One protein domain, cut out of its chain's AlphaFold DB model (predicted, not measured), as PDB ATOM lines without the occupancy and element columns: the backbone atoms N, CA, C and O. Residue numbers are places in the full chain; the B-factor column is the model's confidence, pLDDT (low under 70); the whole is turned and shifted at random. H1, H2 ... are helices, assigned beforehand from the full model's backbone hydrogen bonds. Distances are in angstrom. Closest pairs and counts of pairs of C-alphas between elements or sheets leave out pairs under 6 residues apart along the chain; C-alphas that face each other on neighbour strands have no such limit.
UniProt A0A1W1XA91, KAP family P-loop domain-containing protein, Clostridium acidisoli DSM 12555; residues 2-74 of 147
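Overview. This is residues 2 to 74 of the 147 residues of the protein "KAP family P-loop domain-containing protein" of Clostridium acidisoli DSM 12555 (UniProt A0A1W1XA91). Two helices meet like a T: the first turns of H1 come near the middle of H2, and residues 36 to 52 run back from the far end of H1 to the beginning of H2 as the third side of an open triangle. The printed part has 73 residues, 30 of them, under half, in H1 and then H2, with no named strand: all helix. It is only just compact, close to loose, with a radius of gyration of the C-alphas of 13.2 A, spanning 37 by 29 by 25 A.

Along the chain. Pass residues 2 to 18, with no named element, and find C-alpha 19 at (31.105, -5.805, -35.580); from there H1, residues 19 to 35, runs 24.7 A, with a kink of 27 degrees near residue 29. H2, residues 53 to 65, runs 18.4 A to C-alpha 65 at (37.575, -5.010, -23.073).

Arrangement. Look at Ala 22 and Trp 60: their C-alphas, the closest of H1 and H2, are 6.0 A apart, and the helices are close but not clearly touching. Their lines stand only just about perpendicular, at 70.4 degrees. Every O i to N i+4 pair is within hydrogen-bond range in H2, and 10 of 13 in H1.

Size, cuts and confidence. The C-alphas of His 12 and Phe 37, the two farthest apart, are 39.0 A apart. The link from H1 to H2 is long, 17 residues, and the printed part has no cut. Model confidence is low, with pLDDT under 70, at residues 2 to 7 and residue 37.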
ATOM      1  N   ASN A   2      51.544 -11.111 -24.615       40.22
ATOM      2  CA  ASN A   2      51.700 -10.355 -25.857       40.22
ATOM      3  C   ASN A   2      50.904  -9.061 -25.699       40.22
ATOM      4  O   ASN A   2      49.740  -9.104 -25.289       40.22
ATOM      5  N   GLU A   3      51.553  -7.924 -25.937       41.72
ATOM      6  CA  GLU A   3      50.898  -6.623 -25.934       41.72
ATOM      7  C   GLU A   3      49.764  -6.655 -26.957       41.72
ATOM      8  O   GLU A   3      49.968  -6.889 -28.148       41.72
ATOM      9  N   PHE A   4      48.538  -6.483 -26.469       54.62
ATOM     10  CA  PHE A   4      47.381  -6.332 -27.333       54.62
ATOM     11  C   PHE A   4      47.567  -5.022 -28.104       54.62
ATOM     12  O   PHE A   4      47.647  -3.958 -27.489       54.62
ATOM     13  N   ASN A   5      47.689  -5.099 -29.429       60.00
ATOM     14  CA  ASN A   5      47.855  -3.913 -30.260       60.00
ATOM     15  C   ASN A   5      46.597  -3.031 -30.139       60.00
ATOM     16  O   ASN A   5      45.506  -3.460 -30.526       60.00
ATOM     17  N   LYS A   6      46.764  -1.813 -29.602       56.94
ATOM     18  CA  LYS A   6      45.693  -0.823 -29.387       56.94
ATOM     19  C   LYS A   6      44.961  -0.425 -30.671       56.94
ATOM     20  O   LYS A   6      43.813  -0.005 -30.588       56.94
ATOM     21  N   ASP A   7      45.568  -0.621 -31.838       64.31
ATOM     22  CA  ASP A   7      44.962  -0.265 -33.124       64.31
ATOM     23  C   ASP A   7      44.071  -1.389 -33.691       64.31
ATOM     24  O   ASP A   7      43.380  -1.219 -34.696       64.31
ATOM     25  N   CYS A   8      44.031  -2.560 -33.043       81.00
ATOM     26  CA  CYS A   8      43.206  -3.686 -33.473       81.00
ATOM     27  C   CYS A   8      41.771  -3.563 -32.928       81.00
ATOM     28  O   CYS A   8      41.362  -4.311 -32.036       81.00
ATOM     29  N   THR A   9      41.001  -2.611 -33.465       89.69
ATOM     30  CA  THR A   9      39.589  -2.370 -33.106       89.69
ATOM     31  C   THR A   9      38.686  -2.328 -34.343       89.69
ATOM     32  O   THR A   9      39.151  -2.097 -35.458       89.69
ATOM     33  N   PHE A  10      37.380  -2.551 -34.152       91.44
ATOM     34  CA  PHE A  10      36.385  -2.374 -35.222       91.44
ATOM     35  C   PHE A  10      36.166  -0.903 -35.606       91.44
ATOM     36  O   PHE A  10      35.702  -0.637 -36.707       91.44
ATOM     37  N   ASP A  11      36.477   0.052 -34.722       87.94
ATOM     38  CA  ASP A  11      36.332   1.483 -35.030       87.94
ATOM     39  C   ASP A  11      37.420   1.978 -35.978       87.94
ATOM     40  O   ASP A  11      37.165   2.834 -36.819       87.94
ATOM     41  N   HIS A  12      38.630   1.432 -35.843       86.19
ATOM     42  CA  HIS A  12      39.737   1.759 -36.732       86.19
ATOM     43  C   HIS A  12      39.552   1.125 -38.118       86.19
ATOM     44  O   HIS A  12      39.836   1.747 -39.137       86.19
ATOM     45  N   ASP A  13      39.102  -0.129 -38.163       84.62
ATOM     46  CA  ASP A  13      38.920  -0.872 -39.406       84.62
ATOM     47  C   ASP A  13      37.882  -1.992 -39.210       84.62
ATOM     48  O   ASP A  13      38.088  -2.916 -38.421       84.62
ATOM     49  N   ASP A  14      36.785  -1.956 -39.966       89.25
ATOM     50  CA  ASP A  14      35.833  -3.068 -40.088       89.25
ATOM     51  C   ASP A  14      35.436  -3.306 -41.552       89.25
ATOM     52  O   ASP A  14      34.262  -3.440 -41.879       89.25
ATOM     53  N   VAL A  15      36.421  -3.392 -42.457       88.38
ATOM     54  CA  VAL A  15      36.194  -3.646 -43.900       88.38
ATOM     55  C   VAL A  15      35.326  -4.889 -44.171       88.38
ATOM     56  O   VAL A  15      34.640  -4.966 -45.187       88.38
ATOM     57  N   LEU A  16      35.327  -5.868 -43.259       89.38
ATOM     58  CA  LEU A  16      34.546  -7.105 -43.375       89.38
ATOM     59  C   LEU A  16      33.181  -7.045 -42.659       89.38
ATOM     60  O   LEU A  16      32.496  -8.067 -42.617       89.38
ATOM     61  N   ASN A  17      32.795  -5.891 -42.100       92.62
ATOM     62  CA  ASN A  17      31.526  -5.637 -41.404       92.62
ATOM     63  C   ASN A  17      31.189  -6.673 -40.313       92.62
ATOM     64  O   ASN A  17      30.055  -7.152 -40.196       92.62
ATOM     65  N   ARG A  18      32.182  -7.067 -39.509       93.81
ATOM     66  CA  ARG A  18      32.055  -8.137 -38.506       93.81
ATOM     67  C   ARG A  18      31.698  -7.642 -37.110       93.81
ATOM     68  O   ARG A  18      31.464  -8.484 -36.241       93.81
ATOM     69  N   ARG A  19      31.576  -6.332 -36.873       94.38
ATOM     70  CA  ARG A  19      31.105  -5.805 -35.580       94.38
ATOM     71  C   ARG A  19      29.739  -6.371 -35.185       94.38
ATOM     72  O   ARG A  19      29.564  -6.813 -34.054       94.38
ATOM     73  N   ASN A  20      28.784  -6.420 -36.115       93.44
ATOM     74  CA  ASN A  20      27.451  -6.969 -35.832       93.44
ATOM     75  C   ASN A  20      27.502  -8.470 -35.520       93.44
ATOM     76  O   ASN A  20      26.807  -8.948 -34.628       93.44
ATOM     77  N   PHE A  21      28.375  -9.208 -36.208       94.75
ATOM     78  CA  PHE A  21      28.599 -10.620 -35.921       94.75
ATOM     79  C   PHE A  21      29.196 -10.830 -34.518       94.75
ATOM     80  O   PHE A  21      28.713 -11.680 -33.772       94.75
ATOM     81  N   ALA A  22      30.176 -10.009 -34.124       94.62
ATOM     82  CA  ALA A  22      30.725  -9.993 -32.768       94.62
ATOM     83  C   ALA A  22      29.656  -9.674 -31.706       94.62
ATOM     84  O   ALA A  22      29.589 -10.367 -30.695       94.62
ATOM     85  N   ASN A  23      28.789  -8.682 -31.947       93.62
ATOM     86  CA  ASN A  23      27.673  -8.348 -31.053       93.62
ATOM     87  C   ASN A  23      26.742  -9.545 -30.829       93.62
ATOM     88  O   ASN A  23      26.461  -9.911 -29.686       93.62
ATOM     89  N   ASN A  24      26.318 -10.188 -31.917       93.56
ATOM     90  CA  ASN A  24      25.423 -11.339 -31.857       93.56
ATOM     91  C   ASN A  24      26.073 -12.516 -31.117       93.56
ATOM     92  O   ASN A  24      25.439 -13.127 -30.261       93.56
ATOM     93  N   LEU A  25      27.351 -12.808 -31.388       94.19
ATOM     94  CA  LEU A  25      28.091 -13.848 -30.667       94.19
ATOM     95  C   LEU A  25      28.211 -13.544 -29.171       94.19
ATOM     96  O   LEU A  25      27.993 -14.437 -28.356       94.19
ATOM     97  N   THR A  26      28.512 -12.298 -28.792       93.00
ATOM     98  CA  THR A  26      28.561 -11.902 -27.378       93.00
ATOM     99  C   THR A  26      27.212 -12.124 -26.700       93.00
ATOM    100  O   THR A  26      27.161 -12.651 -25.589       93.00
ATOM    101  N   GLN A  27      26.108 -11.774 -27.365       90.81
ATOM    102  CA  GLN A  27      24.766 -11.993 -26.830       90.81
ATOM    103  C   GLN A  27      24.449 -13.487 -26.675       90.81
ATOM    104  O   GLN A  27      23.923 -13.891 -25.639       90.81
ATOM    105  N   ILE A  28      24.833 -14.317 -27.652       91.50
ATOM    106  CA  ILE A  28      24.710 -15.778 -27.562       91.50
ATOM    107  C   ILE A  28      25.494 -16.317 -26.364       91.50
ATOM    108  O   ILE A  28      24.982 -17.170 -25.652       91.50
ATOM    109  N   ILE A  29      26.706 -15.826 -26.099       90.56
ATOM    110  CA  ILE A  29      27.500 -16.285 -24.949       90.56
ATOM    111  C   ILE A  29      26.834 -15.896 -23.621       90.56
ATOM    112  O   ILE A  29      26.800 -16.703 -22.692       90.56
ATOM    113  N   LYS A  30      26.273 -14.685 -23.533       86.94
ATOM    114  CA  LYS A  30      25.596 -14.189 -22.324       86.94
ATOM    115  C   LYS A  30      24.321 -14.956 -22.004       86.94
ATOM    116  O   LYS A  30      24.104 -15.367 -20.868       86.94
ATOM    117  N   GLU A  31      23.482 -15.148 -23.013       87.00
ATOM    118  CA  GLU A  31      22.180 -15.783 -22.843       87.00
ATOM    119  C   GLU A  31      22.277 -17.308 -22.895       87.00
ATOM    120  O   GLU A  31      21.574 -18.001 -22.166       87.00
ATOM    121  N   GLY A  32      23.188 -17.842 -23.707       83.62
ATOM    122  CA  GLY A  32      23.321 -19.269 -23.990       83.62
ATOM    123  C   GLY A  32      23.618 -20.106 -22.753       83.62
ATOM    124  O   GLY A  32      23.049 -21.184 -22.614       83.62
ATOM    125  N   ASN A  33      24.412 -19.591 -21.808       78.12
ATOM    126  CA  ASN A  33      24.702 -20.296 -20.555       78.12
ATOM    127  C   ASN A  33      23.442 -20.591 -19.724       78.12
ATOM    128  O   ASN A  33      23.430 -21.574 -18.995       78.12
ATOM    129  N   LYS A  34      22.364 -19.800 -19.852       82.06
ATOM    130  CA  LYS A  34      21.091 -20.057 -19.148       82.06
ATOM    131  C   LYS A  34      20.391 -21.324 -19.644       82.06
ATOM    132  O   LYS A  34      19.535 -21.863 -18.950       82.06
ATOM    133  N   TYR A  35      20.736 -21.783 -20.845       81.69
ATOM    134  CA  TYR A  35      20.070 -22.883 -21.539       81.69
ATOM    135  C   TYR A  35      20.934 -24.149 -21.626       81.69
ATOM    136  O   TYR A  35      20.568 -25.084 -22.336       81.69
ATOM    137  N   THR A  36      22.072 -24.212 -20.922       80.12
ATOM    138  CA  THR A  36      22.942 -25.395 -20.914       80.12
ATOM    139  C   THR A  36      22.921 -26.119 -19.572       80.12
ATOM    140  O   THR A  36      22.793 -25.517 -18.512       80.12
ATOM    141  N   PHE A  37      23.083 -27.446 -19.617       69.19
ATOM    142  CA  PHE A  37      22.941 -28.349 -18.466       69.19
ATOM    143  C   PHE A  37      23.896 -28.044 -17.291       69.19
ATOM    144  O   PHE A  37      23.635 -28.474 -16.176       69.19
ATOM    145  N   ASN A  38      24.971 -27.278 -17.521       77.06
ATOM    146  CA  ASN A  38      25.999 -26.952 -16.524       77.06
ATOM    147  C   ASN A  38      26.408 -25.465 -16.521       77.06
ATOM    148  O   ASN A  38      27.505 -25.140 -16.067       77.06
ATOM    149  N   ASN A  39      25.583 -24.566 -17.068       81.25
ATOM    150  CA  ASN A  39      25.939 -23.152 -17.261       81.25
ATOM    151  C   ASN A  39      27.269 -22.948 -18.020       81.25
ATOM    152  O   ASN A  39      28.015 -22.005 -17.754       81.25
ATOM    153  N   SER A  40      27.591 -23.857 -18.942       82.75
ATOM    154  CA  SER A  40      28.791 -23.820 -19.777       82.75
ATOM    155  C   SER A  40      28.435 -23.939 -21.254       82.75
ATOM    156  O   SER A  40      27.497 -24.648 -21.621       82.75
ATOM    157  N   LEU A  41      29.183 -23.246 -22.109       88.69
ATOM    158  CA  LEU A  41      28.941 -23.191 -23.546       88.69
ATOM    159  C   LEU A  41      30.262 -23.347 -24.301       88.69
ATOM    160  O   LEU A  41      31.250 -22.687 -23.985       88.69
ATOM    161  N   VAL A  42      30.265 -24.212 -25.316       89.06
ATOM    162  CA  VAL A  42      31.390 -24.395 -26.239       89.06
ATOM    163  C   VAL A  42      30.924 -24.017 -27.637       89.06
ATOM    164  O   VAL A  42      29.908 -24.521 -28.108       89.06
ATOM    165  N   ILE A  43      31.670 -23.131 -28.296       90.69
ATOM    166  CA  ILE A  43      31.388 -22.658 -29.654       90.69
ATOM    167  C   ILE A  43      32.624 -22.910 -30.513       90.69
ATOM    168  O   ILE A  43      33.732 -22.532 -30.135       90.69
ATOM    169  N   ALA A  44      32.422 -23.510 -31.683       93.00
ATOM    170  CA  ALA A  44      33.432 -23.593 -32.729       93.00
ATOM    171  C   ALA A  44      33.136 -22.536 -33.802       93.00
ATOM    172  O   ALA A  44      32.028 -22.483 -34.334       93.00
ATOM    173  N   LEU A  45      34.121 -21.690 -34.112       91.62
ATOM    174  CA  LEU A  45      34.044 -20.709 -35.193       91.62
ATOM    175  C   LEU A  45      34.887 -21.202 -36.370       91.62
ATOM    176  O   LEU A  45      36.108 -21.291 -36.251       91.62
ATOM    177  N   ASP A  46      34.242 -21.493 -37.498       91.62
ATOM    178  CA  ASP A  46      34.907 -21.980 -38.707       91.62
ATOM    179  C   ASP A  46      34.859 -20.956 -39.851       91.62
ATOM    180  O   ASP A  46      33.934 -20.151 -39.962       91.62
ATOM    181  N   SER A  47      35.903 -20.949 -40.685       89.19
ATOM    182  CA  SER A  47      35.998 -20.137 -41.901       89.19
ATOM    183  C   SER A  47      37.218 -20.579 -42.743       89.19
ATOM    184  O   SER A  47      38.201 -21.046 -42.166       89.19
ATOM    185  N   PRO A  48      37.271 -20.327 -44.067       92.94
ATOM    186  CA  PRO A  48      38.439 -20.636 -44.913       92.94
ATOM    187  C   PRO A  48      39.745 -19.931 -44.516       92.94
ATOM    188  O   PRO A  48      39.726 -18.870 -43.894       92.94
ATOM    189  N   TRP A  49      40.908 -20.466 -44.893       88.38
ATOM    190  CA  TRP A  49      42.198 -19.799 -44.644       88.38
ATOM    191  C   TRP A  49      42.237 -18.382 -45.266       88.38
ATOM    192  O   TRP A  49      41.557 -18.112 -46.251       88.38
ATOM    193  N   CYS A  50      43.013 -17.458 -44.682       87.38
ATOM    194  CA  CYS A  50      43.185 -16.066 -45.156       87.38
ATOM    195  C   CYS A  50      41.941 -15.156 -45.095       87.38
ATOM    196  O   CYS A  50      41.944 -14.069 -45.659       87.38
ATOM    197  N   THR A  51      40.899 -15.512 -44.343       89.69
ATOM    198  CA  THR A  51      39.699 -14.661 -44.187       89.69
ATOM    199  C   THR A  51      39.760 -13.691 -43.002       89.69
ATOM    200  O   THR A  51      38.745 -13.100 -42.629       89.69
ATOM    201  N   GLY A  52      40.911 -13.546 -42.342       89.69
ATOM    202  CA  GLY A  52      41.066 -12.643 -41.195       89.69
ATOM    203  C   GLY A  52      40.390 -13.127 -39.904       89.69
ATOM    204  O   GLY A  52      39.878 -12.311 -39.144       89.69
ATOM    205  N   LYS A  53      40.354 -14.444 -39.649       91.62
ATOM    206  CA  LYS A  53      39.847 -15.024 -38.386       91.62
ATOM    207  C   LYS A  53      40.570 -14.468 -37.159       91.62
ATOM    208  O   LYS A  53      39.922 -13.956 -36.257       91.62
ATOM    209  N   THR A  54      41.902 -14.516 -37.156       90.25
ATOM    210  CA  THR A  54      42.722 -13.994 -36.052       90.25
ATOM    211  C   THR A  54      42.466 -12.505 -35.832       90.25
ATOM    212  O   THR A  54      42.255 -12.071 -34.704       90.25
ATOM    213  N   THR A  55      42.383 -11.729 -36.917       91.44
ATOM    214  CA  THR A  55      42.040 -10.303 -36.862       91.44
ATOM    215  C   THR A  55      40.660 -10.076 -36.251       91.44
ATOM    216  O   THR A  55      40.506  -9.192 -35.415       91.44
ATOM    217  N   PHE A  56      39.663 -10.880 -36.629       93.69
ATOM    218  CA  PHE A  56      38.328 -10.811 -36.043       93.69
ATOM    219  C   PHE A  56      38.348 -11.095 -34.534       93.69
ATOM    220  O   PHE A  56      37.801 -10.299 -33.778       93.69
ATOM    221  N   ILE A  57      39.009 -12.174 -34.096       93.38
ATOM    222  CA  ILE A  57      39.118 -12.523 -32.670       93.38
ATOM    223  C   ILE A  57      39.790 -11.392 -31.886       93.38
ATOM    224  O   ILE A  57      39.265 -10.974 -30.857       93.38
ATOM    225  N   ASN A  58      40.887 -10.829 -32.397       92.06
ATOM    226  CA  ASN A  58      41.571  -9.717 -31.738       92.06
ATOM    227  C   ASN A  58      40.672  -8.475 -31.629       92.06
ATOM    228  O   ASN A  58      40.503  -7.948 -30.532       92.06
ATOM    229  N   LYS A  59      40.019  -8.056 -32.724       93.31
ATOM    230  CA  LYS A  59      39.086  -6.913 -32.713       93.31
ATOM    231  C   LYS A  59      37.908  -7.138 -31.763       93.31
ATOM    232  O   LYS A  59      37.500  -6.214 -31.062       93.31
ATOM    233  N   TRP A  60      37.384  -8.363 -31.702       93.69
ATOM    234  CA  TRP A  60      36.294  -8.733 -30.800       93.69
ATOM    235  C   TRP A  60      36.705  -8.647 -29.330       93.69
ATOM    236  O   TRP A  60      35.999  -8.026 -28.538       93.69
ATOM    237  N   ILE A  61      37.877  -9.179 -28.978       91.75
ATOM    238  CA  ILE A  61      38.427  -9.081 -27.622       91.75
ATOM    239  C   ILE A  61      38.643  -7.615 -27.226       91.75
ATOM    240  O   ILE A  61      38.264  -7.236 -26.117       91.75
ATOM    241  N   SER A  62      39.209  -6.785 -28.112       91.12
ATOM    242  CA  SER A  62      39.368  -5.344 -27.863       91.12
ATOM    243  C   SER A  62      38.019  -4.677 -27.599       91.12
ATOM    244  O   SER A  62      37.861  -3.969 -26.610       91.12
ATOM    245  N   ALA A  63      37.015  -4.964 -28.432       91.38
ATOM    246  CA  ALA A  63      35.690  -4.370 -28.306       91.38
ATOM    247  C   ALA A  63      34.976  -4.750 -26.997       91.38
ATOM    248  O   ALA A  63      34.289  -3.911 -26.419       91.38
ATOM    249  N   ILE A  64      35.159  -5.980 -26.501       90.75
ATOM    250  CA  ILE A  64      34.628  -6.379 -25.189       90.75
ATOM    251  C   ILE A  64      35.400  -5.682 -24.056       90.75
ATOM    252  O   ILE A  64      34.791  -5.166 -23.124       90.75
ATOM    253  N   ARG A  65      36.738  -5.633 -24.121       87.31
ATOM    254  CA  ARG A  65      37.575  -5.010 -23.073       87.31
ATOM    255  C   ARG A  65      37.359  -3.505 -22.937       87.31
ATOM    256  O   ARG A  65      37.480  -2.974 -21.838       87.31
ATOM    257  N   GLU A  66      37.053  -2.837 -24.041       87.25
ATOM    258  CA  GLU A  66      36.718  -1.411 -24.088       87.25
ATOM    259  C   GLU A  66      35.249  -1.126 -23.729       87.25
ATOM    260  O   GLU A  66      34.822   0.019 -23.829       87.25
ATOM    261  N   ASP A  67      34.481  -2.149 -23.328       80.94
ATOM    262  CA  ASP A  67      33.051  -2.063 -22.997       80.94
ATOM    263  C   ASP A  67      32.189  -1.495 -24.144       80.94
ATOM    264  O   ASP A  67      31.161  -0.857 -23.943       80.94
ATOM    265  N   LYS A  68      32.617  -1.735 -25.390       82.12
ATOM    266  CA  LYS A  68      31.895  -1.321 -26.604       82.12
ATOM    267  C   LYS A  68      30.870  -2.356 -27.059       82.12
ATOM    268  O   LYS A  68      30.047  -2.064 -27.923       82.12
ATOM    269  N   ILE A  69      30.961  -3.581 -26.537       83.19
ATOM    270  CA  ILE A  69      30.092  -4.709 -26.873       83.19
ATOM    271  C   ILE A  69      29.751  -5.475 -25.595       83.19
ATOM    272  O   ILE A  69      30.639  -5.907 -24.865       83.19
ATOM    273  N   GLY A  70      28.458  -5.712 -25.369       76.44
ATOM    274  CA  GLY A  70      27.962  -6.551 -24.279       76.44
ATOM    275  C   GLY A  70      27.570  -5.801 -23.003       76.44
ATOM    276  O   GLY A  70      26.760  -6.346 -22.261       76.44
ATOM    277  N   ASN A  71      28.047  -4.577 -22.761       72.62
ATOM    278  CA  ASN A  71      27.685  -3.730 -21.606       72.62
ATOM    279  C   ASN A  71      27.967  -4.349 -20.218       72.62
ATOM    280  O   ASN A  71      27.386  -3.929 -19.218       72.62
ATOM    281  N   GLU A  72      28.809  -5.383 -20.138       71.62
ATOM    282  CA  GLU A  72      29.267  -5.959 -18.870       71.62
ATOM    283  C   GLU A  72      30.709  -6.427 -19.031       71.62
ATOM    284  O   GLU A  72      31.086  -6.963 -20.079       71.62
ATOM    285  N   LYS A  73      31.499  -6.311 -17.962       72.44
ATOM    286  CA  LYS A  73      32.877  -6.802 -17.949       72.44
ATOM    287  C   LYS A  73      32.902  -8.326 -18.034       72.44
ATOM    288  O   LYS A  73      32.519  -9.013 -17.091       72.44
ATOM    289  N   MET A  74      33.393  -8.840 -19.158       83.50
ATOM    290  CA  MET A  74      33.711 -10.254 -19.334       83.50
ATOM    291  C   MET A  74      35.211 -10.456 -19.144       83.50
ATOM    292  O   MET A  74      36.019  -9.760 -19.761       83.50
TER     293      MET A  74